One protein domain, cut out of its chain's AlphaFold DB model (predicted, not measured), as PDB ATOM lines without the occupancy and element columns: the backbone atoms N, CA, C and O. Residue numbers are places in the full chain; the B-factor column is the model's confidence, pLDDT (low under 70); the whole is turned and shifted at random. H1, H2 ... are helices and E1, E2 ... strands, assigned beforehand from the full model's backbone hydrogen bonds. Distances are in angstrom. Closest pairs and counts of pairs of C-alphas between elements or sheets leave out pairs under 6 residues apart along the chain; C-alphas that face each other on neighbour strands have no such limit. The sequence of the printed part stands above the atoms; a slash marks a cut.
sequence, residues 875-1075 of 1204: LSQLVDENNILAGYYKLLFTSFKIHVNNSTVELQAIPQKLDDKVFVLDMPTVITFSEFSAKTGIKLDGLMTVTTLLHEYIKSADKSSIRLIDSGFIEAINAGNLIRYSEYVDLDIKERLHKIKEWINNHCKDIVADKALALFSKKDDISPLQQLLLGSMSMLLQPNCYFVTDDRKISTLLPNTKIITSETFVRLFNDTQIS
ATOM      1  N   LEU A 875     162.632 136.943 169.056       90.19
ATOM      2  CA  LEU A 875     162.451 137.802 170.226       90.19
ATOM      3  C   LEU A 875     163.465 137.471 171.330       90.19
ATOM      4  O   LEU A 875     164.027 138.372 171.944       90.19
ATOM      5  N   SER A 876     163.739 136.180 171.552       89.00
ATOM      6  CA  SER A 876     164.700 135.735 172.576       89.00
ATOM      7  C   SER A 876     166.115 136.286 172.353       89.00
ATOM      8  O   SER A 876     166.808 136.598 173.310       89.00
ATOM      9  N   GLN A 877     166.532 136.486 171.099       88.94
ATOM     10  CA  GLN A 877     167.853 137.028 170.769       88.94
ATOM     11  C   GLN A 877     167.989 138.536 171.042       88.94
ATOM     12  O   GLN A 877     169.096 139.065 170.958       88.94
ATOM     13  N   LEU A 878     166.888 139.231 171.344       90.00
ATOM     14  CA  LEU A 878     166.893 140.641 171.744       90.00
ATOM     15  C   LEU A 878     167.007 140.825 173.263       90.00
ATOM     16  O   LEU A 878     167.172 141.948 173.731       90.00
ATOM     17  N   VAL A 879     166.888 139.751 174.041       89.50
ATOM     18  CA  VAL A 879     166.840 139.812 175.503       89.50
ATOM     19  C   VAL A 879     168.231 139.592 176.095       89.50
ATOM     20  O   VAL A 879     168.949 138.680 175.690       89.50
ATOM     21  N   ASP A 880     168.604 140.421 177.072       82.50
ATOM     22  CA  ASP A 880     169.832 140.240 177.853       82.50
ATOM     23  C   ASP A 880     169.668 139.069 178.833       82.50
ATOM     24  O   ASP A 880     168.718 139.014 179.618       82.50
ATOM     25  N   GLU A 881     170.624 138.145 178.814       78.56
ATOM     26  CA  GLU A 881     170.649 136.955 179.665       78.56
ATOM     27  C   GLU A 881     170.775 137.288 181.157       78.56
ATOM     28  O   GLU A 881     170.327 136.506 181.995       78.56
ATOM     29  N   ASN A 882     171.338 138.452 181.499       76.44
ATOM     30  CA  ASN A 882     171.440 138.896 182.889       76.44
ATOM     31  C   ASN A 882     170.096 139.391 183.445       76.44
ATOM     32  O   ASN A 882     169.887 139.336 184.652       76.44
ATOM     33  N   ASN A 883     169.182 139.840 182.574       80.88
ATOM     34  CA  ASN A 883     167.935 140.520 182.938       80.88
ATOM     35  C   ASN A 883     166.756 140.060 182.062       80.88
ATOM     36  O   ASN A 883     166.031 140.871 181.481       80.88
ATOM     37  N   ILE A 884     166.548 138.741 181.982       90.25
ATOM     38  CA  ILE A 884     165.591 138.116 181.050       90.25
ATOM     39  C   ILE A 884     164.179 138.709 181.173       90.25
ATOM     40  O   ILE A 884     163.579 139.105 180.172       90.25
ATOM     41  N   LEU A 885     163.645 138.805 182.397       91.38
ATOM     42  CA  LEU A 885     162.292 139.323 182.626       91.38
ATOM     43  C   LEU A 885     162.163 140.792 182.233       91.38
ATOM     44  O   LEU A 885     161.240 141.136 181.500       91.38
ATOM     45  N   ALA A 886     163.097 141.644 182.656       89.62
ATOM     46  CA  ALA A 886     163.070 143.061 182.309       89.62
ATOM     47  C   ALA A 886     163.150 143.274 180.790       89.62
ATOM     48  O   ALA A 886     162.432 144.115 180.246       89.62
ATOM     49  N   GLY A 887     163.977 142.480 180.100       91.38
ATOM     50  CA  GLY A 887     164.081 142.494 178.644       91.38
ATOM     51  C   GLY A 887     162.763 142.125 177.964       91.38
ATOM     52  O   GLY A 887     162.318 142.842 177.069       91.38
ATOM     53  N   TYR A 888     162.085 141.068 178.420       94.06
ATOM     54  CA  TYR A 888     160.766 140.721 177.885       94.06
ATOM     55  C   TYR A 888     159.703 141.772 178.204       94.06
ATOM     56  O   TYR A 888     158.967 142.153 177.302       94.06
ATOM     57  N   TYR A 889     159.644 142.309 179.424       94.00
ATOM     58  CA  TYR A 889     158.708 143.389 179.762       94.00
ATOM     59  C   TYR A 889     158.901 144.618 178.871       94.00
ATOM     60  O   TYR A 889     157.926 145.164 178.350       94.00
ATOM     61  N   LYS A 890     160.159 145.010 178.637       92.44
ATOM     62  CA  LYS A 890     160.505 146.080 177.701       92.44
ATOM     63  C   LYS A 890     159.975 145.786 176.301       92.44
ATOM     64  O   LYS A 890     159.371 146.655 175.683       92.44
ATOM     65  N   LEU A 891     160.181 144.577 175.789       93.81
ATOM     66  CA  LEU A 891     159.731 144.208 174.445       93.81
ATOM     67  C   LEU A 891     158.201 144.132 174.330       93.81
ATOM     68  O   LEU A 891     157.657 144.567 173.322       93.81
ATOM     69  N   LEU A 892     157.517 143.608 175.351       95.62
ATOM     70  CA  LEU A 892     156.081 143.308 175.323       95.62
ATOM     71  C   LEU A 892     155.187 144.527 175.568       95.62
ATOM     72  O   LEU A 892     154.072 144.553 175.058       95.62
ATOM     73  N   PHE A 893     155.637 145.516 176.348       94.94
ATOM     74  CA  PHE A 893     154.751 146.585 176.840       94.94
ATOM     75  C   PHE A 893     155.215 148.010 176.517       94.94
ATOM     76  O   PHE A 893     154.598 148.973 176.974       94.94
ATOM     77  N   THR A 894     156.269 148.172 175.709       91.75
ATOM     78  CA  THR A 894     156.719 149.486 175.212       91.75
ATOM     79  C   THR A 894     156.288 149.721 173.757       91.75
ATOM     80  O   THR A 894     155.426 149.031 173.219       91.75
ATOM     81  N   SER A 895     156.869 150.722 173.086       89.50
ATOM     82  CA  SER A 895     156.615 151.020 171.670       89.50
ATOM     83  C   SER A 895     157.237 150.017 170.685       89.50
ATOM     84  O   SER A 895     157.136 150.226 169.473       89.50
ATOM     85  N   PHE A 896     157.934 148.986 171.172       92.62
ATOM     86  CA  PHE A 896     158.488 147.929 170.330       92.62
ATOM     87  C   PHE A 896     157.364 147.154 169.625       92.62
ATOM     88  O   PHE A 896     156.308 146.923 170.202       92.62
ATOM     89  N   LYS A 897     157.568 146.786 168.357       92.25
ATOM     90  CA  LYS A 897     156.546 146.121 167.537       92.25
ATOM     91  C   LYS A 897     156.805 144.628 167.495       92.25
ATOM     92  O   LYS A 897     157.854 144.212 167.014       92.25
ATOM     93  N   ILE A 898     155.836 143.835 167.933       94.00
ATOM     94  CA  ILE A 898     155.932 142.372 167.918       94.00
ATOM     95  C   ILE A 898     155.139 141.846 166.733       94.00
ATOM     96  O   ILE A 898     153.944 142.100 166.622       94.00
ATOM     97  N   HIS A 899     155.789 141.113 165.835       90.88
ATOM     98  CA  HIS A 899     155.122 140.531 164.671       90.88
ATOM     99  C   HIS A 899     154.641 139.118 165.001       90.88
ATOM    100  O   HIS A 899     155.470 138.235 165.220       90.88
ATOM    101  N   VAL A 900     153.327 138.891 164.974       91.56
ATOM    102  CA  VAL A 900     152.701 137.588 165.251       91.56
ATOM    103  C   VAL A 900     152.162 136.926 163.986       91.56
ATOM    104  O   VAL A 900     151.944 137.567 162.954       91.56
ATOM    105  N   ASN A 901     151.951 135.611 164.047       88.56
ATOM    106  CA  ASN A 901     151.249 134.893 162.988       88.56
ATOM    107  C   ASN A 901     149.743 135.170 163.018       88.56
ATOM    108  O   ASN A 901     149.169 135.614 164.007       88.56
ATOM    109  N   ASN A 902     149.078 134.853 161.909       87.19
ATOM    110  CA  ASN A 902     147.649 135.066 161.774       87.19
ATOM    111  C   ASN A 902     146.840 133.947 162.439       87.19
ATOM    112  O   ASN A 902     146.747 132.841 161.892       87.19
ATOM    113  N   SER A 903     146.154 134.265 163.537       90.06
ATOM    114  CA  SER A 903     145.348 133.284 164.270       90.06
ATOM    115  C   SER A 903     144.243 132.632 163.439       90.06
ATOM    116  O   SER A 903     143.906 131.467 163.630       90.06
ATOM    117  N   THR A 904     143.695 133.340 162.449       85.50
ATOM    118  CA  THR A 904     142.621 132.803 161.596       85.50
ATOM    119  C   THR A 904     143.122 131.679 160.689       85.50
ATOM    120  O   THR A 904     142.370 130.751 160.395       85.50
ATOM    121  N   VAL A 905     144.383 131.748 160.254       85.88
ATOM    122  CA  VAL A 905     145.015 130.695 159.445       85.88
ATOM    123  C   VAL A 905     145.363 129.497 160.324       85.88
ATOM    124  O   VAL A 905     145.081 128.362 159.951       85.88
ATOM    125  N   GLU A 906     145.921 129.746 161.509       88.75
ATOM    126  CA  GLU A 906     146.298 128.692 162.456       88.75
ATOM    127  C   GLU A 906     145.082 127.881 162.921       88.75
ATOM    128  O   GLU A 906     145.121 126.653 162.881       88.75
ATOM    129  N   LEU A 907     143.963 128.536 163.256       88.19
ATOM    130  CA  LEU A 907     142.718 127.873 163.671       88.19
ATOM    131  C   LEU A 907     142.187 126.870 162.636       88.19
ATOM    132  O   LEU A 907     141.612 125.851 163.010       88.19
ATOM    133  N   GLN A 908     142.384 127.126 161.338       84.62
ATOM    134  CA  GLN A 908     141.956 126.209 160.274       84.62
ATOM    135  C   GLN A 908     142.820 124.945 160.195       84.62
ATOM    136  O   GLN A 908     142.358 123.917 159.700       84.62
ATOM    137  N   ALA A 909     144.066 125.016 160.667       82.56
ATOM    138  CA  ALA A 909     145.010 123.903 160.660       82.56
ATOM    139  C   ALA A 909     144.894 123.005 161.907       82.56
ATOM    140  O   ALA A 909     145.461 121.910 161.935       82.56
ATOM    141  N   ILE A 910     144.167 123.445 162.939       85.31
ATOM    142  CA  ILE A 910     144.017 122.718 164.203       85.31
ATOM    143  C   ILE A 910     142.853 121.715 164.096       85.31
ATOM    144  O   ILE A 910     141.770 122.061 163.620       85.31
ATOM    145  N   PRO A 911     143.042 120.449 164.520       80.06
ATOM    146  CA  PRO A 911     141.979 119.450 164.496       80.06
ATOM    147  C   PRO A 911     140.816 119.834 165.423       80.06
ATOM    148  O   PRO A 911     141.023 120.351 166.515       80.06
ATOM    149  N   GLN A 912     139.588 119.493 165.020       73.81
ATOM    150  CA  GLN A 912     138.365 119.817 165.775       73.81
ATOM    151  C   GLN A 912     138.281 119.148 167.157       73.81
ATOM    152  O   GLN A 912     137.563 119.632 168.025       73.81
ATOM    153  N   LYS A 913     138.979 118.023 167.362       77.19
ATOM    154  CA  LYS A 913     138.998 117.296 168.636       77.19
ATOM    155  C   LYS A 913     140.301 117.595 169.379       77.19
ATOM    156  O   LYS A 913     141.376 117.228 168.900       77.19
ATOM    157  N   LEU A 914     140.176 118.247 170.534       80.12
ATOM    158  CA  LEU A 914     141.296 118.695 171.374       80.12
ATOM    159  C   LEU A 914     141.542 117.804 172.600       80.12
ATOM    160  O   LEU A 914     142.471 118.072 173.360       80.12
ATOM    161  N   ASP A 915     140.749 116.745 172.774       73.69
ATOM    162  CA  ASP A 915     140.941 115.773 173.849       73.69
ATOM    163  C   ASP A 915     142.395 115.257 173.818       73.69
ATOM    164  O   ASP A 915     142.934 114.922 172.757       73.69
ATOM    165  N   ASP A 916     143.041 115.261 174.985       79.69
ATOM    166  CA  ASP A 916     144.436 114.857 175.213       79.69
ATOM    167  C   ASP A 916     145.530 115.791 174.652       79.69
ATOM    168  O   ASP A 916     146.705 115.412 174.645       79.69
ATOM    169  N   LYS A 917     145.201 117.003 174.173       87.44
ATOM    170  CA  LYS A 917     146.211 117.996 173.750       87.44
ATOM    171  C   LYS A 917     146.736 118.820 174.924       87.44
ATOM    172  O   LYS A 917     145.975 119.255 175.780       87.44
ATOM    173  N   VAL A 918     148.046 119.062 174.923       91.44
ATOM    174  CA  VAL A 918     148.753 119.848 175.947       91.44
ATOM    175  C   VAL A 918     149.284 121.124 175.308       91.44
ATOM    176  O   VAL A 918     149.930 121.057 174.265       91.44
ATOM    177  N   PHE A 919     149.024 122.278 175.917       94.12
ATOM    178  CA  PHE A 919     149.469 123.580 175.417       94.12
ATOM    179  C   PHE A 919     150.553 124.126 176.339       94.12
ATOM    180  O   PHE A 919     150.281 124.466 177.490       94.12
ATOM    181  N   VAL A 920     151.785 124.157 175.835       96.25
ATOM    182  CA  VAL A 920     152.977 124.565 176.579       96.25
ATOM    183  C   VAL A 920     153.276 126.023 176.269       96.25
ATOM    184  O   VAL A 920     153.482 126.371 175.105       96.25
ATOM    185  N   LEU A 921     153.286 126.860 177.302       96.69
ATOM    186  CA  LEU A 921     153.534 128.295 177.192       96.69
ATOM    187  C   LEU A 921     155.031 128.602 177.308       96.69
ATOM    188  O   LEU A 921     155.742 127.971 178.094       96.69
ATOM    189  N   ASP A 922     155.495 129.600 176.559       95.19
ATOM    190  CA  ASP A 922     156.805 130.219 176.762       95.19
ATOM    191  C   ASP A 922     156.750 131.413 177.735       95.19
ATOM    192  O   ASP A 922     155.684 131.830 178.195       95.19
ATOM    193  N   MET A 923     157.922 131.968 178.065       94.94
ATOM    194  CA  MET A 923     158.029 133.084 179.008       94.94
ATOM    195  C   MET A 923     157.245 134.334 178.547       94.94
ATOM    196  O   MET A 923     156.456 134.843 179.345       94.94
ATOM    197  N   PRO A 924     157.375 134.812 177.289       95.38
ATOM    198  CA  PRO A 924     156.545 135.904 176.778       95.38
ATOM    199  C   PRO A 924     155.043 135.669 176.935       95.38
ATOM    200  O   PRO A 924     154.334 136.558 177.397       95.38
ATOM    201  N   THR A 925     154.554 134.474 176.597       96.25
ATOM    202  CA  THR A 925     153.120 134.164 176.652       96.25
ATOM    203  C   THR A 925     152.599 134.168 178.087       96.25
ATOM    204  O   THR A 925     151.533 134.726 178.346       96.25
ATOM    205  N   VAL A 926     153.356 133.607 179.038       97.25
ATOM    206  CA  VAL A 926     153.008 133.655 180.469       97.25
ATOM    207  C   VAL A 926     152.898 135.100 180.959       97.25
ATOM    208  O   VAL A 926     151.924 135.447 181.627       97.25
ATOM    209  N   ILE A 927     153.856 135.957 180.592       96.38
ATOM    210  CA  ILE A 927     153.829 137.379 180.952       96.38
ATOM    211  C   ILE A 927     152.570 138.038 180.373       96.38
ATOM    212  O   ILE A 927     151.776 138.596 181.127       96.38
ATOM    213  N   THR A 928     152.329 137.909 179.067       96.50
ATOM    214  CA  THR A 928     151.181 138.530 178.390       96.50
ATOM    215  C   THR A 928     149.837 138.067 178.964       96.50
ATOM    216  O   THR A 928     148.967 138.898 179.224       96.50
ATOM    217  N   PHE A 929     149.659 136.768 179.224       97.44
ATOM    218  CA  PHE A 929     148.430 136.234 179.822       97.44
ATOM    219  C   PHE A 929     148.219 136.698 181.264       97.44
ATOM    220  O   PHE A 929     147.094 137.057 181.631       97.44
ATOM    221  N   SER A 930     149.277 136.713 182.078       96.44
ATOM    222  CA  SER A 930     149.189 137.172 183.467       96.44
ATOM    223  C   SER A 930     148.818 138.657 183.548       96.44
ATOM    224  O   SER A 930     147.905 139.022 184.289       96.44
ATOM    225  N   GLU A 931     149.431 139.500 182.714       96.25
ATOM    226  CA  GLU A 931     149.162 140.940 182.669       96.25
ATOM    227  C   GLU A 931     147.789 141.259 182.071       96.25
ATOM    228  O   GLU A 931     147.093 142.146 182.564       96.25
ATOM    229  N   PHE A 932     147.342 140.502 181.063       96.31
ATOM    230  CA  PHE A 932     145.976 140.604 180.552       96.31
ATOM    231  C   PHE A 932     144.943 140.275 181.635       96.31
ATOM    232  O   PHE A 932     143.986 141.031 181.837       96.31
ATOM    233  N   SER A 933     145.155 139.168 182.354       95.19
ATOM    234  CA  SER A 933     144.270 138.726 183.439       95.19
ATOM    235  C   SER A 933     144.227 139.767 184.558       95.19
ATOM    236  O   SER A 933     143.151 140.089 185.058       95.19
ATOM    237  N   ALA A 934     145.379 140.349 184.907       94.25
ATOM    238  CA  ALA A 934     145.462 141.431 185.879       94.25
ATOM    239  C   ALA A 934     144.696 142.675 185.402       94.25
ATOM    240  O   ALA A 934     143.827 143.160 186.125       94.25
ATOM    241  N   LYS A 935     144.963 143.157 184.176       93.25
ATOM    242  CA  LYS A 935     144.361 144.379 183.605       93.25
ATOM    243  C   LYS A 935     142.841 144.305 183.492       93.25
ATOM    244  O   LYS A 935     142.159 145.298 183.734       93.25
ATOM    245  N   THR A 936     142.315 143.150 183.095       92.25
ATOM    246  CA  THR A 936     140.897 142.997 182.734       92.25
ATOM    247  C   THR A 936     140.057 142.299 183.801       92.25
ATOM    248  O   THR A 936     138.832 142.403 183.770       92.25
ATOM    249  N   GLY A 937     140.682 141.571 184.730       91.75
ATOM    250  CA  GLY A 937     139.993 140.665 185.650       91.75
ATOM    251  C   GLY A 937     139.397 139.421 184.972       91.75
ATOM    252  O   GLY A 937     138.645 138.684 185.611       91.75
ATOM    253  N   ILE A 938     139.695 139.185 183.688       93.31
ATOM    254  CA  ILE A 938     139.194 138.037 182.926       93.31
ATOM    255  C   ILE A 938     140.047 136.807 183.234       93.31
ATOM    256  O   ILE A 938     141.275 136.851 183.188       93.31
ATOM    257  N   LYS A 939     139.381 135.681 183.500       90.75
ATOM    258  CA  LYS A 939     140.024 134.373 183.615       90.75
ATOM    259  C   LYS A 939     140.038 133.690 182.249       90.75
ATOM    260  O   LYS A 939     138.982 133.531 181.649       90.75
ATOM    261  N   LEU A 940     141.220 133.276 181.798       93.00
ATOM    262  CA  LEU A 940     141.378 132.506 180.565       93.00
ATOM    263  C   LEU A 940     141.037 131.029 180.797       93.00
ATOM    264  O   LEU A 940     141.577 130.394 181.709       93.00
ATOM    265  N   ASP A 941     140.162 130.494 179.951       90.06
ATOM    266  CA  ASP A 941     139.845 129.073 179.867       90.06
ATOM    267  C   ASP A 941     140.881 128.318 179.019       90.06
ATOM    268  O   ASP A 941     141.540 128.884 178.142       90.06
ATOM    269  N   GLY A 942     140.996 127.010 179.274       86.06
ATOM    270  CA  GLY A 942     141.946 126.105 178.621       86.06
ATOM    271  C   GLY A 942     142.999 125.550 179.583       86.06
ATOM    272  O   GLY A 942     143.343 126.164 180.591       86.06
ATOM    273  N   LEU A 943     143.513 124.352 179.287       86.25
ATOM    274  CA  LEU A 943     144.561 123.731 180.098       86.25
ATOM    275  C   LEU A 943     145.936 124.282 179.696       86.25
ATOM    276  O   LEU A 943     146.548 123.803 178.740       86.25
ATOM    277  N   MET A 944     146.417 125.271 180.443       94.12
ATOM    278  CA  MET A 944     147.746 125.854 180.265       94.12
ATOM    279  C   MET A 944     148.804 125.024 180.995       94.12
ATOM    280  O   MET A 944     148.587 124.563 182.115       94.12
ATOM    281  N   THR A 945     149.951 124.824 180.355       95.81
ATOM    282  CA  THR A 945     151.078 124.068 180.913       95.81
ATOM    283  C   THR A 945     152.357 124.886 180.793       95.81
ATOM    284  O   THR A 945     152.592 125.517 179.764       95.81
ATOM    285  N   VAL A 946     153.199 124.862 181.820       97.12
ATOM    286  CA  VAL A 946     154.545 125.445 181.797       97.12
ATOM    287  C   VAL A 946     155.568 124.375 182.146       97.12
ATOM    288  O   VAL A 946     155.259 123.391 182.815       97.12
ATOM    289  N   THR A 947     156.798 124.541 181.671       96.31
ATOM    290  CA  THR A 947     157.877 123.638 182.078       96.31
ATOM    291  C   THR A 947     158.305 123.936 183.513       96.31
ATOM    292  O   THR A 947     158.316 125.096 183.931       96.31
ATOM    293  N   THR A 948     158.721 122.904 184.248       95.25
ATOM    294  CA  THR A 948     159.323 123.050 185.588       95.25
ATOM    295  C   THR A 948     160.493 124.037 185.588       95.25
ATOM    296  O   THR A 948     160.626 124.832 186.513       95.25
ATOM    297  N   LEU A 949     161.283 124.069 184.508       94.19
ATOM    298  CA  LEU A 949     162.343 125.057 184.279       94.19
ATOM    299  C   LEU A 949     161.844 126.507 184.338       94.19
ATOM    300  O   LEU A 949     162.417 127.328 185.053       94.19
ATOM    301  N   LEU A 950     160.781 126.823 183.592       95.50
ATOM    302  CA  LEU A 950     160.200 128.167 183.560       95.50
ATOM    303  C   LEU A 950     159.603 128.538 184.911       95.50
ATOM    304  O   LEU A 950     159.832 129.642 185.407       95.50
ATOM    305  N   HIS A 951     158.872 127.611 185.526       95.38
ATOM    306  CA  HIS A 951     158.247 127.863 186.814       95.38
ATOM    307  C   HIS A 951     159.294 128.103 187.915       95.38
ATOM    308  O   HIS A 951     159.206 129.095 188.640       95.38
ATOM    309  N   GLU A 952     160.332 127.268 188.007       93.06
ATOM    310  CA  GLU A 952     161.420 127.450 188.977       93.06
ATOM    311  C   GLU A 952     162.214 128.740 188.732       93.06
ATOM    312  O   GLU A 952     162.588 129.421 189.692       93.06
ATOM    313  N   TYR A 953     162.410 129.139 187.472       92.88
ATOM    314  CA  TYR A 953     163.012 130.433 187.153       92.88
ATOM    315  C   TYR A 953     162.181 131.604 187.704       92.88
ATOM    316  O   TYR A 953     162.733 132.486 188.362       92.88
ATOM    317  N   ILE A 954     160.854 131.590 187.521       93.50
ATOM    318  CA  ILE A 954     159.961 132.621 188.077       93.50
ATOM    319  C   ILE A 954     159.969 132.627 189.608       93.50
ATOM    320  O   ILE A 954     160.013 133.698 190.214       93.50
ATOM    321  N   LYS A 955     159.985 131.455 190.257       92.19
ATOM    322  CA  LYS A 955     160.101 131.371 191.722       92.19
ATOM    323  C   LYS A 955     161.411 131.979 192.228       92.19
ATOM    324  O   LYS A 955     161.395 132.692 193.230       92.19
ATOM    325  N   SER A 956     162.531 131.711 191.553       88.81
ATOM    326  CA  SER A 956     163.831 132.297 191.905       88.81
ATOM    327  C   SER A 956     163.834 133.814 191.680       88.81
ATOM    328  O   SER A 956     164.240 134.564 192.565       88.81
ATOM    329  N   ALA A 957     163.273 134.280 190.559       88.50
ATOM    330  CA  ALA A 957     163.143 135.700 190.248       88.50
ATOM    331  C   ALA A 957     162.310 136.480 191.284       88.50
ATOM    332  O   ALA A 957     162.713 137.569 191.688       88.50
ATOM    333  N   ASP A 958     161.191 135.919 191.758       89.62
ATOM    334  CA  ASP A 958     160.369 136.482 192.846       89.62
ATOM    335  C   ASP A 958     161.201 136.677 194.130       89.62
ATOM    336  O   ASP A 958     161.257 137.776 194.699       89.62
ATOM    337  N   LYS A 959     161.944 135.632 194.532       85.94
ATOM    338  CA  LYS A 959     162.831 135.646 195.711       85.94
ATOM    339  C   LYS A 959     163.970 136.661 195.583       85.94
ATOM    340  O   LYS A 959     164.339 137.298 196.568       85.94
ATOM    341  N   SER A 960     164.513 136.848 194.378       79.69
ATOM    342  CA  SER A 960     165.623 137.767 194.105       79.69
ATOM    343  C   SER A 960     165.202 139.072 193.421       79.69
ATOM    344  O   SER A 960     166.025 139.688 192.746       79.69
ATOM    345  N   SER A 961     163.951 139.505 193.580       77.06
ATOM    346  CA  SER A 961     163.359 140.653 192.867       77.06
ATOM    347  C   SER A 961     164.182 141.945 192.936       77.06
ATOM    348  O   SER A 961     164.261 142.669 191.948       77.06
ATOM    349  N   ILE A 962     164.880 142.196 194.051       68.94
ATOM    350  CA  ILE A 962     165.796 143.344 194.218       68.94
ATOM    351  C   ILE A 962     166.890 143.375 193.134       68.94
ATOM    352  O   ILE A 962     167.276 144.451 192.689       68.94
ATOM    353  N   ARG A 963     167.355 142.207 192.666       67.38
ATOM    354  CA  ARG A 963     168.385 142.089 191.619       67.38
ATOM    355  C   ARG A 963     167.859 142.377 190.210       67.38
ATOM    356  O   ARG A 963     168.660 142.575 189.309       67.38
ATOM    357  N   LEU A 964     166.540 142.359 190.012       65.19
ATOM    358  CA  LEU A 964     165.895 142.425 188.694       65.19
ATOM    359  C   LEU A 964     165.334 143.812 188.363       65.19
ATOM    360  O   LEU A 964     164.704 143.985 187.318       65.19
ATOM    361  N   ILE A 965     165.536 144.799 189.243       70.88
ATOM    362  CA  ILE A 965     165.107 146.178 189.010       70.88
ATOM    363  C   ILE A 965     166.025 146.790 187.949       70.88
ATOM    364  O   ILE A 965     167.098 147.309 188.246       70.88
ATOM    365  N   ASP A 966     165.578 146.709 186.702       79.81
ATOM    366  CA  ASP A 966     166.287 147.214 185.531       79.81
ATOM    367  C   ASP A 966     165.463 148.282 184.795       79.81
ATOM    368  O   ASP A 966     164.230 148.337 184.884       79.81
ATOM    369  N   SER A 967     166.160 149.115 184.021       80.06
ATOM    370  CA  SER A 967     165.588 150.089 183.089       80.06
ATOM    371  C   SER A 967     164.436 149.543 182.233       80.06
ATOM    372  O   SER A 967     163.456 150.255 182.028       80.06
ATOM    373  N   GLY A 968     164.493 148.278 181.799       85.69
ATOM    374  CA  GLY A 968     163.447 147.660 180.983       85.69
ATOM    375  C   GLY A 968     162.082 147.584 181.672       85.69
ATOM    376  O   GLY A 968     161.064 147.889 181.049       85.69
ATOM    377  N   PHE A 969     162.043 147.267 182.971       88.12
ATOM    378  CA  PHE A 969     160.799 147.302 183.748       88.12
ATOM    379  C   PHE A 969     160.279 148.726 183.922       88.12
ATOM    380  O   PHE A 969     159.082 148.968 183.785       88.12
ATOM    381  N   ILE A 970     161.180 149.667 184.216       87.12
ATOM    382  CA  ILE A 970     160.827 151.075 184.416       87.12
ATOM    383  C   ILE A 970     160.193 151.636 183.139       87.12
ATOM    384  O   ILE A 970     159.144 152.276 183.201       87.12
ATOM    385  N   GLU A 971     160.794 151.367 181.978       89.25
ATOM    386  CA  GLU A 971     160.252 151.748 180.671       89.25
ATOM    387  C   GLU A 971     158.875 151.116 180.417       89.25
ATOM    388  O   GLU A 971     157.941 151.828 180.047       89.25
ATOM    389  N   ALA A 972     158.723 149.810 180.659       91.19
ATOM    390  CA  ALA A 972     157.464 149.090 180.458       91.19
ATOM    391  C   ALA A 972     156.319 149.614 181.343       91.19
ATOM    392  O   ALA A 972     155.207 149.826 180.865       91.19
ATOM    393  N   ILE A 973     156.583 149.867 182.628       89.50
ATOM    394  CA  ILE A 973     155.580 150.389 183.569       89.50
ATOM    395  C   ILE A 973     155.198 151.829 183.199       89.50
ATOM    396  O   ILE A 973     154.016 152.180 183.180       89.50
ATOM    397  N   ASN A 974     156.181 152.661 182.845       87.75
ATOM    398  CA  ASN A 974     155.944 154.054 182.467       87.75
ATOM    399  C   ASN A 974     155.240 154.211 181.111       87.75
ATOM    400  O   ASN A 974     154.677 155.274 180.853       87.75
ATOM    401  N   ALA A 975     155.230 153.177 180.264       86.69
ATOM    402  CA  ALA A 975     154.476 153.179 179.011       86.69
ATOM    403  C   ALA A 975     152.948 153.238 179.226       86.69
ATOM    404  O   ALA A 975     152.221 153.564 178.293       86.69
ATOM    405  N   GLY A 976     152.457 152.955 180.441       82.06
ATOM    406  CA  GLY A 976     151.058 153.170 180.834       82.06
ATOM    407  C   GLY A 976     150.079 152.069 180.418       82.06
ATOM    408  O   GLY A 976     148.890 152.173 180.707       82.06
ATOM    409  N   ASN A 977     150.555 150.995 179.780       83.75
ATOM    410  CA  ASN A 977     149.696 149.901 179.312       83.75
ATOM    411  C   ASN A 977     149.379 148.844 180.387       83.75
ATOM    412  O   ASN A 977     148.487 148.014 180.181       83.75
ATOM    413  N   LEU A 978     150.101 148.877 181.512       90.81
ATOM    414  CA  LEU A 978     150.043 147.910 182.611       90.81
ATOM    415  C   LEU A 978     149.293 148.471 183.827       90.81
ATOM    416  O   LEU A 978     149.257 149.682 184.047       90.81
ATOM    417  N   ILE A 979     148.747 147.582 184.667       91.44
ATOM    418  CA  ILE A 979     148.277 147.974 186.004       91.44
ATOM    419  C   ILE A 979     149.468 148.404 186.851       91.44
ATOM    420  O   ILE A 979     150.497 147.730 186.864       91.44
ATOM    421  N   ARG A 980     149.285 149.488 187.603       90.31
ATOM    422  CA  ARG A 980     150.227 149.950 188.617       90.31
ATOM    423  C   ARG A 980     149.784 149.459 189.997       90.31
ATOM    424  O   ARG A 980     148.715 149.833 190.471       90.31
ATOM    425  N   TYR A 981     150.606 148.626 190.618       90.88
ATOM    426  CA  TYR A 981     150.442 148.104 191.973       90.88
ATOM    427  C   TYR A 981     151.003 149.057 193.034       90.88
ATOM    428  O   TYR A 981     150.513 149.077 194.160       90.88
ATOM    429  N   SER A 982     152.011 149.865 192.682       89.81
ATOM    430  CA  SER A 982     152.643 150.821 193.597       89.81
ATOM    431  C   SER A 982     153.062 152.116 192.900       89.81
ATOM    432  O   SER A 982     153.440 152.147 191.727       89.81
ATOM    433  N   GLU A 983     153.046 153.224 193.644       85.31
ATOM    434  CA  GLU A 983     153.636 154.485 193.186       85.31
ATOM    435  C   GLU A 983     155.163 154.370 193.023       85.31
ATOM    436  O   GLU A 983     155.730 154.973 192.110       85.31
ATOM    437  N   TYR A 984     155.807 153.535 193.843       85.69
ATOM    438  CA  TYR A 984     157.236 153.229 193.781       85.69
ATOM    439  C   TYR A 984     157.499 152.026 192.869       85.69
ATOM    440  O   TYR A 984     156.931 150.952 193.080       85.69
ATOM    441  N   VAL A 985     158.347 152.217 191.855       82.62
ATOM    442  CA  VAL A 985     158.559 151.253 190.760       82.62
ATOM    443  C   VAL A 985     159.243 149.966 191.231       82.62
ATOM    444  O   VAL A 985     158.898 148.886 190.774       82.62
ATOM    445  N   ASP A 986     160.171 150.058 192.177       81.50
ATOM    446  CA  ASP A 986     160.828 148.914 192.818       81.50
ATOM    447  C   ASP A 986     159.829 148.009 193.559       81.50
ATOM    448  O   ASP A 986     159.853 146.786 193.400       81.50
ATOM    449  N   LEU A 987     158.903 148.607 194.315       86.88
ATOM    450  CA  LEU A 987     157.822 147.875 194.979       86.88
ATOM    451  C   LEU A 987     156.811 147.304 193.974       86.88
ATOM    452  O   LEU A 987     156.313 146.199 194.180       86.88
ATOM    453  N   ASP A 988     156.534 148.026 192.883       89.06
ATOM    454  CA  ASP A 988     155.654 147.562 191.802       89.06
ATOM    455  C   ASP A 988     156.217 146.314 191.116       89.06
ATOM    456  O   ASP A 988     155.504 145.326 190.966       89.06
ATOM    457  N   ILE A 989     157.509 146.322 190.768       88.12
ATOM    458  CA  ILE A 989     158.201 145.178 190.158       88.12
ATOM    459  C   ILE A 989     158.150 143.967 191.089       88.12
ATOM    460  O   ILE A 989     157.851 142.861 190.638       88.12
ATOM    461  N   LYS A 990     158.404 144.162 192.388       88.81
ATOM    462  CA  LYS A 990     158.341 143.077 193.372       88.81
ATOM    463  C   LYS A 990     156.947 142.451 193.443       88.81
ATOM    464  O   LYS A 990     156.829 141.232 193.343       88.81
ATOM    465  N   GLU A 991     155.905 143.269 193.572       91.62
ATOM    466  CA  GLU A 991     154.521 142.780 193.601       91.62
ATOM    467  C   GLU A 991     154.142 142.107 192.276       91.62
ATOM    468  O   GLU A 991     153.509 141.056 192.261       91.62
ATOM    469  N   ARG A 992     154.587 142.656 191.144       91.69
ATOM    470  CA  ARG A 992     154.335 142.097 189.814       91.69
ATOM    471  C   ARG A 992     154.933 140.703 189.648       91.69
ATOM    472  O   ARG A 992     154.228 139.798 189.212       91.69
ATOM    473  N   LEU A 993     156.197 140.501 190.023       91.94
ATOM    474  CA  LEU A 993     156.836 139.181 189.984       91.94
ATOM    475  C   LEU A 993     156.102 138.174 190.877       91.94
ATOM    476  O   LEU A 993     155.859 137.037 190.459       91.94
ATOM    477  N   HIS A 994     155.664 138.623 192.054       94.00
ATOM    478  CA  HIS A 994     154.840 137.821 192.947       94.00
ATOM    479  C   HIS A 994     153.513 137.413 192.287       94.00
ATOM    480  O   HIS A 994     153.141 136.238 192.314       94.00
ATOM    481  N   LYS A 995     152.835 138.348 191.608       94.12
ATOM    482  CA  LYS A 995     151.576 138.098 190.888       94.12
ATOM    483  C   LYS A 995     151.732 137.146 189.708       94.12
ATOM    484  O   LYS A 995     150.857 136.307 189.513       94.12
ATOM    485  N   ILE A 996     152.834 137.210 188.958       95.44
ATOM    486  CA  ILE A 996     153.114 136.235 187.886       95.44
ATOM    487  C   ILE A 996     153.243 134.831 188.482       95.44
ATOM    488  O   ILE A 996     152.631 133.889 187.980       95.44
ATOM    489  N   LYS A 997     153.997 134.683 189.579       95.88
ATOM    490  CA  LYS A 997     154.138 133.399 190.277       95.88
ATOM    491  C   LYS A 997     152.790 132.875 190.775       95.88
ATOM    492  O   LYS A 997     152.481 131.701 190.578       95.88
ATOM    493  N   GLU A 998     151.979 133.718 191.415       95.88
ATOM    494  CA  GLU A 998     150.621 133.350 191.842       95.88
ATOM    495  C   GLU A 998     149.754 132.923 190.653       95.88
ATOM    496  O   GLU A 998     149.032 131.930 190.736       95.88
ATOM    497  N   TRP A 999     149.848 133.641 189.534       96.00
ATOM    498  CA  TRP A 999     149.092 133.330 188.329       96.00
ATOM    499  C   TRP A 999     149.472 131.955 187.761       96.00
ATOM    500  O   TRP A 999     148.579 131.146 187.510       96.00
ATOM    501  N   ILE A1000     150.769 131.636 187.650       96.88
ATOM    502  CA  ILE A1000     151.233 130.310 187.204       96.88
ATOM    503  C   ILE A1000     150.662 129.212 188.111       96.88
ATOM    504  O   ILE A1000     150.051 128.271 187.612       96.88
ATOM    505  N   ASN A1001     150.777 129.361 189.436       95.38
ATOM    506  CA  ASN A1001     150.276 128.370 190.398       95.38
ATOM    507  C   ASN A1001     148.757 128.138 190.304       95.38
ATOM    508  O   ASN A1001     148.280 127.033 190.558       95.38
ATOM    509  N   ASN A1002     147.990 129.173 189.955       94.44
ATOM    510  CA  ASN A1002     146.528 129.113 189.912       94.44
ATOM    511  C   ASN A1002     145.967 128.650 188.558       94.44
ATOM    512  O   ASN A1002     144.826 128.181 188.499       94.44
ATOM    513  N   HIS A1003     146.728 128.817 187.474       94.12
ATOM    514  CA  HIS A1003     146.223 128.661 186.107       94.12
ATOM    515  C   HIS A1003     147.005 127.663 185.249       94.12
ATOM    516  O   HIS A1003     146.472 127.202 184.239       94.12
ATOM    517  N   CYS A1004     148.229 127.300 185.628       96.31
ATOM    518  CA  CYS A1004     149.073 126.390 184.864       96.31
ATOM    519  C   CYS A1004     149.294 125.059 185.591       96.31
ATOM    520  O   CYS A1004     149.211 124.963 186.813       96.31
ATOM    521  N   LYS A1005     149.600 124.019 184.813       95.44
ATOM    522  CA  LYS A1005     150.194 122.776 185.316       95.44
ATOM    523  C   LYS A1005     151.669 122.713 184.948       95.44
ATOM    524  O   LYS A1005     152.045 123.137 183.856       95.44
ATOM    525  N   ASP A1006     152.467 122.120 185.822       94.94
ATOM    526  CA  ASP A1006     153.874 121.863 185.540       94.94
ATOM    527  C   ASP A1006     154.043 120.591 184.705       94.94
ATOM    528  O   ASP A1006     153.345 119.591 184.899       94.94
ATOM    529  N   ILE A1007     154.994 120.628 183.774       94.31
ATOM    530  CA  ILE A1007     155.474 119.455 183.043       94.31
ATOM    531  C   ILE A1007     157.000 119.392 183.088       94.31
ATOM    532  O   ILE A1007     157.693 120.382 182.843       94.31
ATOM    533  N   VAL A1008     157.529 118.205 183.378       93.19
ATOM    534  CA  VAL A1008     158.969 117.950 183.346       93.19
ATOM    535  C   VAL A1008     159.418 117.796 181.895       93.19
ATOM    536  O   VAL A1008     158.939 116.927 181.164       93.19
ATOM    537  N   ALA A1009     160.353 118.645 181.472       92.19
ATOM    538  CA  ALA A1009     160.855 118.680 180.103       92.19
ATOM    539  C   ALA A1009     162.036 117.713 179.880       92.19
ATOM    540  O   ALA A1009     163.109 118.125 179.449       92.19
ATOM    541  N   ASP A1010     161.846 116.419 180.150       91.38
ATOM    542  CA  ASP A1010     162.897 115.385 180.073       91.38
ATOM    543  C   ASP A1010     163.640 115.356 178.721       91.38
ATOM    544  O   ASP A1010     164.858 115.198 178.664       91.38
ATOM    545  N   LYS A1011     162.924 115.576 177.612       90.44
ATOM    546  CA  LYS A1011     163.503 115.621 176.260       90.44
ATOM    547  C   LYS A1011     164.480 116.778 176.048       90.44
ATOM    548  O   LYS A1011     165.322 116.685 175.154       90.44
ATOM    549  N   ALA A1012     164.406 117.836 176.855       90.19
ATOM    550  CA  ALA A1012     165.347 118.948 176.795       90.19
ATOM    551  C   ALA A1012     166.778 118.503 177.134       90.19
ATOM    552  O   ALA A1012     167.727 119.047 176.572       90.19
ATOM    553  N   LEU A1013     166.942 117.442 177.937       89.81
ATOM    554  CA  LEU A1013     168.250 116.860 178.253       89.81
ATOM    555  C   LEU A1013     169.025 116.433 177.001       89.81
ATOM    556  O   LEU A1013     170.243 116.539 176.974       89.81
ATOM    557  N   ALA A1014     168.346 115.994 175.935       88.25
ATOM    558  CA  ALA A1014     169.014 115.659 174.675       88.25
ATOM    559  C   ALA A1014     169.588 116.896 173.956       88.25
ATOM    560  O   ALA A1014     170.533 116.773 173.180       88.25
ATOM    561  N   LEU A1015     169.027 118.080 174.214       85.25
ATOM    562  CA  LEU A1015     169.419 119.354 173.605       85.25
ATOM    563  C   LEU A1015     170.446 120.109 174.459       85.25
ATOM    564  O   LEU A1015     171.232 120.894 173.926       85.25
ATOM    565  N   PHE A1016     170.460 119.864 175.771       83.00
ATOM    566  CA  PHE A1016     171.407 120.468 176.701       83.00
ATOM    567  C   PHE A1016     172.795 119.841 176.543       83.00
ATOM    568  O   PHE A1016     173.117 118.827 177.153       83.00
ATOM    569  N   SER A1017     173.614 120.411 175.658       61.53
ATOM    570  CA  SER A1017     174.949 119.899 175.338       61.53
ATOM    571  C   SER A1017     175.827 119.715 176.589       61.53
ATOM    572  O   SER A1017     175.763 120.517 177.515       61.53
ATOM    573  N   LYS A1018     176.730 118.720 176.583       56.88
ATOM    574  CA  LYS A1018     177.775 118.538 177.620       56.88
ATOM    575  C   LYS A1018     178.794 119.687 177.711       56.88
ATOM    576  O   LYS A1018     179.658 119.636 178.579       56.88
ATOM    577  N   LYS A1019     178.763 120.661 176.797       49.69
ATOM    578  CA  LYS A1019     179.593 121.866 176.878       49.69
ATOM    579  C   LYS A1019     178.785 122.937 177.599       49.69
ATOM    580  O   LYS A1019     177.651 123.195 177.204       49.69
ATOM    581  N   ASP A1020     179.378 123.538 178.621       51.88
ATOM    582  CA  ASP A1020     178.794 124.522 179.548       51.88
ATOM    583  C   ASP A1020     178.345 125.863 178.902       51.88
ATOM    584  O   ASP A1020     178.327 126.896 179.562       51.88
ATOM    585  N   ASP A1021     177.978 125.875 177.616       58.00
ATOM    586  CA  ASP A1021     177.765 127.078 176.796       58.00
ATOM    587  C   ASP A1021     176.280 127.427 176.552       58.00
ATOM    588  O   ASP A1021     175.992 128.375 175.822       58.00
ATOM    589  N   ILE A1022     175.318 126.681 177.112       74.12
ATOM    590  CA  ILE A1022     173.888 126.996 176.929       74.12
ATOM    591  C   ILE A1022     173.437 127.929 178.043       74.12
ATOM    592  O   ILE A1022     173.366 127.534 179.210       74.12
ATOM    593  N   SER A1023     173.093 129.156 177.665       82.75
ATOM    594  CA  SER A1023     172.670 130.180 178.610       82.75
ATOM    595  C   SER A1023     171.309 129.881 179.251       82.75
ATOM    596  O   SER A1023     170.495 129.159 178.665       82.75
ATOM    597  N   PRO A1024     171.001 130.455 180.432       85.06
ATOM    598  CA  PRO A1024     169.711 130.255 181.096       85.06
ATOM    599  C   PRO A1024     168.511 130.579 180.197       85.06
ATOM    600  O   PRO A1024     167.526 129.843 180.181       85.06
ATOM    601  N   LEU A1025     168.611 131.636 179.387       88.38
ATOM    602  CA  LEU A1025     167.568 132.017 178.436       88.38
ATOM    603  C   LEU A1025     167.329 130.930 177.377       88.38
ATOM    604  O   LEU A1025     166.185 130.572 177.087       88.38
ATOM    605  N   GLN A1026     168.407 130.362 176.833       87.06
ATOM    606  CA  GLN A1026     168.314 129.253 175.889       87.06
ATOM    607  C   GLN A1026     167.752 127.991 176.549       87.06
ATOM    608  O   GLN A1026     166.967 127.291 175.914       87.06
ATOM    609  N   GLN A1027     168.092 127.708 177.811       88.50
ATOM    610  CA  GLN A1027     167.536 126.565 178.547       88.50
ATOM    611  C   GLN A1027     166.017 126.672 178.709       88.50
ATOM    612  O   GLN A1027     165.312 125.697 178.458       88.50
ATOM    613  N   LEU A1028     165.499 127.857 179.053       91.06
ATOM    614  CA  LEU A1028     164.058 128.111 179.168       91.06
ATOM    615  C   LEU A1028     163.326 127.894 177.836       91.06
ATOM    616  O   LEU A1028     162.286 127.223 177.780       91.06
ATOM    617  N   LEU A1029     163.890 128.436 176.753       89.44
ATOM    618  CA  LEU A1029     163.313 128.314 175.418       89.44
ATOM    619  C   LEU A1029     163.359 126.866 174.912       89.44
ATOM    620  O   LEU A1029     162.333 126.319 174.514       89.44
ATOM    621  N   LEU A1030     164.531 126.225 174.959       89.12
ATOM    622  CA  LEU A1030     164.717 124.840 174.517       89.12
ATOM    623  C   LEU A1030     163.929 123.858 175.384       89.12
ATOM    624  O   LEU A1030     163.386 122.895 174.846       89.12
ATOM    625  N   GLY A1031     163.810 124.116 176.688       90.62
ATOM    626  CA  GLY A1031     162.956 123.357 177.598       90.62
ATOM    627  C   GLY A1031     161.524 123.295 177.079       90.62
ATOM    628  O   GLY A1031     160.984 122.210 176.858       90.62
ATOM    629  N   SER A1032     160.950 124.458 176.773       91.56
ATOM    630  CA  SER A1032     159.579 124.573 176.266       91.56
ATOM    631  C   SER A1032     159.438 124.016 174.841       91.56
ATOM    632  O   SER A1032     158.534 123.224 174.570       91.56
ATOM    633  N   MET A1033     160.374 124.332 173.938       89.88
ATOM    634  CA  MET A1033     160.367 123.834 172.555       89.88
ATOM    635  C   MET A1033     160.551 122.316 172.461       89.88
ATOM    636  O   MET A1033     159.987 121.689 171.563       89.88
ATOM    637  N   SER A1034     161.300 121.695 173.379       90.25
ATOM    638  CA  SER A1034     161.517 120.241 173.389       90.25
ATOM    639  C   SER A1034     160.210 119.451 173.522       90.25
ATOM    640  O   SER A1034     160.131 118.301 173.084       90.25
ATOM    641  N   MET A1035     159.150 120.080 174.042       90.12
ATOM    642  CA  MET A1035     157.819 119.483 174.139       90.12
ATOM    643  C   MET A1035     157.179 119.234 172.773       90.12
ATOM    644  O   MET A1035     156.373 118.317 172.656       90.12
ATOM    645  N   LEU A1036     157.608 119.924 171.709       88.69
ATOM    646  CA  LEU A1036     157.178 119.632 170.332       88.69
ATOM    647  C   LEU A1036     157.577 118.225 169.862       88.69
ATOM    648  O   LEU A1036     156.972 117.688 168.936       88.69
ATOM    649  N   LEU A1037     158.564 117.596 170.510       85.06
ATOM    650  CA  LEU A1037     158.924 116.202 170.254       85.06
ATOM    651  C   LEU A1037     157.875 115.220 170.802       85.06
ATOM    652  O   LEU A1037     157.997 114.011 170.597       85.06
ATOM    653  N   GLN A1038     156.881 115.684 171.564       84.06
ATOM    654  CA  GLN A1038     155.757 114.876 172.025       84.06
ATOM    655  C   GLN A1038     154.558 115.039 171.073       84.06
ATOM    656  O   GLN A1038     154.175 116.156 170.726       84.06
ATOM    657  N   PRO A1039     153.906 113.938 170.655       79.69
ATOM    658  CA  PRO A1039     152.912 113.970 169.585       79.69
ATOM    659  C   PRO A1039     151.635 114.748 169.926       79.69
ATOM    660  O   PRO A1039     150.889 115.081 169.008       79.69
ATOM    661  N   ASN A1040     151.353 115.057 171.192       86.75
ATOM    662  CA  ASN A1040     150.131 115.749 171.612       86.75
ATOM    663  C   ASN A1040     150.349 117.184 172.108       86.75
ATOM    664  O   ASN A1040     149.375 117.832 172.490       86.75
ATOM    665  N   CYS A1041     151.577 117.695 172.049       90.38
ATOM    666  CA  CYS A1041     151.894 119.022 172.557       90.38
ATOM    667  C   CYS A1041     151.810 120.091 171.462       90.38
ATOM    668  O   CYS A1041     152.240 119.873 170.327       90.38
ATOM    669  N   TYR A1042     151.262 121.242 171.833       92.31
ATOM    670  CA  TYR A1042     151.300 122.491 171.087       92.31
ATOM    671  C   TYR A1042     152.182 123.480 171.844       92.31
ATOM    672  O   TYR A1042     152.061 123.604 173.062       92.31
ATOM    673  N   PHE A1043     153.059 124.174 171.129       94.00
ATOM    674  CA  PHE A1043     153.874 125.246 171.688       94.00
ATOM    675  C   PHE A1043     153.200 126.587 171.402       94.00
ATOM    676  O   PHE A1043     152.923 126.899 170.242       94.00
ATOM    677  N   VAL A1044     152.895 127.341 172.454       95.19
ATOM    678  CA  VAL A1044     152.228 128.641 172.355       95.19
ATOM    679  C   VAL A1044     153.283 129.734 172.459       95.19
ATOM    680  O   VAL A1044     153.938 129.859 173.494       95.19
ATOM    681  N   THR A1045     153.471 130.487 171.376       93.50
ATOM    682  CA  THR A1045     154.424 131.599 171.314       93.50
ATOM    683  C   THR A1045     153.991 132.629 170.275       93.50
ATOM    684  O   THR A1045     153.518 132.287 169.190       93.50
ATOM    685  N   ASP A1046     154.203 133.901 170.595       92.75
ATOM    686  CA  ASP A1046     153.994 135.019 169.673       92.75
ATOM    687  C   ASP A1046     155.259 135.360 168.860       92.75
ATOM    688  O   ASP A1046     155.240 136.252 168.010       92.75
ATOM    689  N   ASP A1047     156.363 134.626 169.053       89.25
ATOM    690  CA  ASP A1047     157.574 134.785 168.248       89.25
ATOM    691  C   ASP A1047     157.422 134.120 166.868       89.25
ATOM    692  O   ASP A1047     157.664 132.922 166.657       89.25
ATOM    693  N   ARG A1048     157.060 134.938 165.875       86.00
ATOM    694  CA  ARG A1048     156.918 134.524 164.472       86.00
ATOM    695  C   ARG A1048     158.171 133.855 163.902       86.00
ATOM    696  O   ARG A1048     158.050 132.996 163.020       86.00
ATOM    697  N   LYS A1049     159.378 134.176 164.388       87.44
ATOM    698  CA  LYS A1049     160.604 133.543 163.884       87.44
ATOM    699  C   LYS A1049     160.629 132.048 164.197       87.44
ATOM    700  O   LYS A1049     160.983 131.258 163.324       87.44
ATOM    701  N   ILE A1050     160.202 131.644 165.391       85.00
ATOM    702  CA  ILE A1050     160.186 130.227 165.791       85.00
ATOM    703  C   ILE A1050     159.238 129.434 164.889       85.00
ATOM    704  O   ILE A1050     159.607 128.393 164.343       85.00
ATOM    705  N   SER A1051     158.048 129.981 164.647       79.69
ATOM    706  CA  SER A1051     157.049 129.368 163.768       79.69
ATOM    707  C   SER A1051     157.541 129.198 162.326       79.69
ATOM    708  O   SER A1051     157.248 128.195 161.677       79.69
ATOM    709  N   THR A1052     158.309 130.165 161.810       79.69
ATOM    710  CA  THR A1052     158.852 130.103 160.439       79.69
ATOM    711  C   THR A1052     160.041 129.152 160.297       79.69
ATOM    712  O   THR A1052     160.230 128.588 159.219       79.69
ATOM    713  N   LEU A1053     160.827 128.940 161.359       79.62
ATOM    714  CA  LEU A1053     161.950 127.994 161.368       79.62
ATOM    715  C   LEU A1053     161.493 126.530 161.323       79.62
ATOM    716  O   LEU A1053     162.202 125.689 160.771       79.62
ATOM    717  N   LEU A1054     160.322 126.227 161.888       77.00
ATOM    718  CA  LEU A1054     159.795 124.869 162.025       77.00
ATOM    719  C   LEU A1054     158.421 124.724 161.341       77.00
ATOM    720  O   LEU A1054     157.411 124.482 162.012       77.00
ATOM    721  N   PRO A1055     158.348 124.845 160.001       68.75
ATOM    722  CA  PRO A1055     157.084 124.740 159.282       68.75
ATOM    723  C   PRO A1055     156.459 123.349 159.474       68.75
ATOM    724  O   PRO A1055     157.155 122.335 159.461       68.75
ATOM    725  N   ASN A1056     155.130 123.297 159.606       71.44
ATOM    726  CA  ASN A1056     154.332 122.087 159.877       71.44
ATOM    727  C   ASN A1056     154.470 121.492 161.292       71.44
ATOM    728  O   ASN A1056     153.972 120.391 161.539       71.44
ATOM    729  N   THR A1057     155.114 122.193 162.229       80.81
ATOM    730  CA  THR A1057     155.067 121.829 163.653       80.81
ATOM    731  C   THR A1057     153.856 122.454 164.351       80.81
ATOM    732  O   THR A1057     153.182 123.331 163.814       80.81
ATOM    733  N   LYS A1058     153.534 121.959 165.549       89.06
ATOM    734  CA  LYS A1058     152.355 122.354 166.333       89.06
ATOM    735  C   LYS A1058     152.615 123.636 167.124       89.06
ATOM    736  O   LYS A1058     152.563 123.626 168.349       89.06
ATOM    737  N   ILE A1059     152.938 124.716 166.423       91.44
ATOM    738  CA  ILE A1059     153.170 126.034 167.018       91.44
ATOM    739  C   ILE A1059     151.955 126.915 166.730       91.44
ATOM    740  O   ILE A1059     151.464 126.921 165.600       91.44
ATOM    741  N   ILE A1060     151.458 127.610 167.750       93.44
ATOM    742  CA  ILE A1060     150.323 128.533 167.643       93.44
ATOM    743  C   ILE A1060     150.612 129.822 168.412       93.44
ATOM    744  O   ILE A1060     151.375 129.819 169.375       93.44
ATOM    745  N   THR A1061     149.963 130.911 168.017       94.81
ATOM    746  CA  THR A1061     150.006 132.182 168.756       94.81
ATOM    747  C   THR A1061     149.191 132.136 170.044       94.81
ATOM    748  O   THR A1061     148.277 131.313 170.203       94.81
ATOM    749  N   SER A1062     149.479 133.067 170.953       96.19
ATOM    750  CA  SER A1062     148.683 133.256 172.167       96.19
ATOM    751  C   SER A1062     147.233 133.637 171.829       96.19
ATOM    752  O   SER A1062     146.293 133.156 172.463       96.19
ATOM    753  N   GLU A1063     147.027 134.412 170.758       96.12
ATOM    754  CA  GLU A1063     145.700 134.761 170.240       96.12
ATOM    755  C   GLU A1063     144.924 133.523 169.768       96.12
ATOM    756  O   GLU A1063     143.750 133.355 170.107       96.12
ATOM    757  N   THR A1064     145.570 132.629 169.009       94.81
ATOM    758  CA  THR A1064     144.962 131.359 168.588       94.81
ATOM    759  C   THR A1064     144.531 130.533 169.791       94.81
ATOM    760  O   THR A1064     143.414 130.016 169.792       94.81
ATOM    761  N   PHE A1065     145.372 130.438 170.826       95.56
ATOM    762  CA  PHE A1065     145.030 129.724 172.055       95.56
ATOM    763  C   PHE A1065     143.760 130.287 172.706       95.56
ATOM    764  O   PHE A1065     142.816 129.536 172.949       95.56
ATOM    765  N   VAL A1066     143.690 131.604 172.933       96.31
ATOM    766  CA  VAL A1066     142.518 132.221 173.576       96.31
ATOM    767  C   VAL A1066     141.248 131.952 172.761       96.31
ATOM    768  O   VAL A1066     140.241 131.535 173.333       96.31
ATOM    769  N   ARG A1067     141.317 132.073 171.430       93.81
ATOM    770  CA  ARG A1067     140.186 131.823 170.515       93.81
ATOM    771  C   ARG A1067     139.710 130.372 170.467       93.81
ATOM    772  O   ARG A1067     138.569 130.135 170.079       93.81
ATOM    773  N   LEU A1068     140.563 129.403 170.804       92.50
ATOM    774  CA  LEU A1068     140.183 127.987 170.849       92.50
ATOM    775  C   LEU A1068     139.319 127.654 172.065       92.50
ATOM    776  O   LEU A1068     138.440 126.799 171.966       92.50
ATOM    777  N   PHE A1069     139.599 128.291 173.201       92.19
ATOM    778  CA  PHE A1069     139.048 127.881 174.495       92.19
ATOM    779  C   PHE A1069     138.046 128.859 175.095       92.19
ATOM    780  O   PHE A1069     137.283 128.461 175.969       92.19
ATOM    781  N   ASN A1070     138.024 130.106 174.631       94.31
ATOM    782  CA  ASN A1070     137.217 131.166 175.218       94.31
ATOM    783  C   ASN A1070     136.146 131.650 174.238       94.31
ATOM    784  O   ASN A1070     136.235 131.452 173.024       94.31
ATOM    785  N   ASP A1071     135.124 132.318 174.769       93.06
ATOM    786  CA  ASP A1071     134.096 132.930 173.937       93.06
ATOM    787  C   ASP A1071     134.633 134.105 173.094       93.06
ATOM    788  O   ASP A1071     135.768 134.581 173.232       93.06
ATOM    789  N   THR A1072     133.790 134.585 172.179       91.50
ATOM    790  CA  THR A1072     134.125 135.700 171.292       91.50
ATOM    791  C   THR A1072     134.394 137.008 172.031       91.50
ATOM    792  O   THR A1072     135.167 137.811 171.526       91.50
ATOM    793  N   GLN A1073     133.788 137.239 173.200       92.62
ATOM    794  CA  GLN A1073     133.970 138.481 173.950       92.62
ATOM    795  C   GLN A1073     135.367 138.529 174.577       92.62
ATOM    796  O   GLN A1073     136.082 139.515 174.399       92.62
ATOM    797  N   ILE A1074     135.775 137.450 175.249       94.69
ATOM    798  CA  ILE A1074     137.118 137.304 175.827       94.69
ATOM    799  C   ILE A1074     138.171 137.331 174.718       94.69
ATOM    800  O   ILE A1074     139.167 138.043 174.824       94.69
ATOM    801  N   SER A1075     137.919 136.604 173.627       94.12
ATOM    802  CA  SER A1075     138.818 136.569 172.472       94.12
ATOM    803  C   SER A1075     139.048 137.955 171.872       94.12
ATOM    804  O   SER A1075     140.190 138.323 171.618       94.12
TER     805      SER A1075
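AT A GLANCE: This is residues 875 to 1075 of the 1204 residues of an uncharacterized protein of Bacteroides uniformis (UniProt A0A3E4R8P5). A small, strongly twisted sheet of four short parallel strands has helices on both faces, H9 on one and H11 on the other, while H4 and H7 run side by side from the sheet toward a helical end formed with H1, H5 and H6. H2 and H12 pack on H11, and H8 packs on H9. The printed part has 201 residues with twelve named helices and four named strands, in the order H1 H2 E1 H3 E2 H4 H5 H6 H7 E3 H8 H9 E4 H10 H11 H12; across the sheet the order is E3 E2 E1 E4. The class is mixed, helices and strands. The whole is compact, with a radius of gyration of the C-alphas of 16.5 A and spans of 48 by 47 by 30 A.

HOW THE PARTS SIT: H1, residues 884 to 893, touches H6, residues 967 to 974, at a shallow tilt of 33 degrees, only just short of steep; their closest C-alphas, Lys 890 and Gly 968, are 4.7 A apart. H2, residues 903 to 909, touches H11, residues 1062 to 1069, at a steep tilt of 59 degrees, with the C-alphas of Ser 903 and Thr 1064 closest at 4.7 A. E1, residues 918 to 921, is the parallel neighbour of E4, residues 1041 to 1044, at 29 degrees, with N 920 and O 1042 within hydrogen-bond range at 2.8 A. H3, residues 923 to 936, is on the sheet at a height of 11.4 A. E2, residues 944 to 947, is the parallel neighbour of E1 at 64 degrees, with N 945 and O 919 2.9 A apart. E1, H3 and E2 form a strand-helix-strand unit, two parallel neighbour strands with a helix between, its crossover right-handed. H4, residues 948 to 959, touches the hub H7, residues 985 to 1003, opposite ways at a shallow tilt of 33 degrees, only just short of steep; the C-alphas of Asp 958 and Leu 993 are closest at 5.3 A. H5, residues 961 to 964, touches H7, with the C-alphas of Ser 961 and Lys 990 closest at 5.6 A. E3, residues 1004 to 1007, is the parallel neighbour of E2 at 40 degrees, with N 1005 and O 944 2.9 A apart; E2, H4 H5 H6 H7 and E3 form another such unit. H8, residues 1010 to 1014, touches H9, residues 1024 to 1037, with the C-alphas of Ala 1012 and Gly 1031 closest at 5.1 A. H9 is on the sheet at a height of 9.3 A, on the same face as H4 and the opposite face to H11. E3, H8 H9 and E4 form a split unit, with E2 and E1 between its strands, and a right-handed crossover. H10, residues 1048 to 1053, touches no helix, and H12, residues 1072 to 1075, touches H11, with the C-alphas of Arg 1067 and Ser 1075 closest at 5.3 A. Every O i to N i+4 pair is within hydrogen-bond range in H1, H3, H4, H6, H7, H10 and H11, against 7 of 10 in H9, 1 of 3 in H2 and 0 of 1 in H8, where 3 of 4 and 2 of 2 O i to N i+3 pairs are within range in H2 and H8; H5 and H12 are too short for an i+4 pair.

IN THESE COORDINATES: H1 begins at C-alpha 884, (165.591, 138.116, 181.050), and is 14.4 A long. H3 measures 20.1 A, H4 16.5 A and H9 20.8 A. H7, the longest helix, measures 26.2 A and begins at C-alpha 985, (158.559, 151.253, 190.760). H12 ends at C-alpha 1075, (138.818, 136.569, 172.472).

THE WHOLE: The two C-alphas farthest apart, Lys 1019 and Gln 1073, are 48.6 A apart. The printed part has no cut and no long link. The mean pLDDT of the printed part is 88.4; residues 962 to 964, 1017 to 1021 and 1055 are under 70.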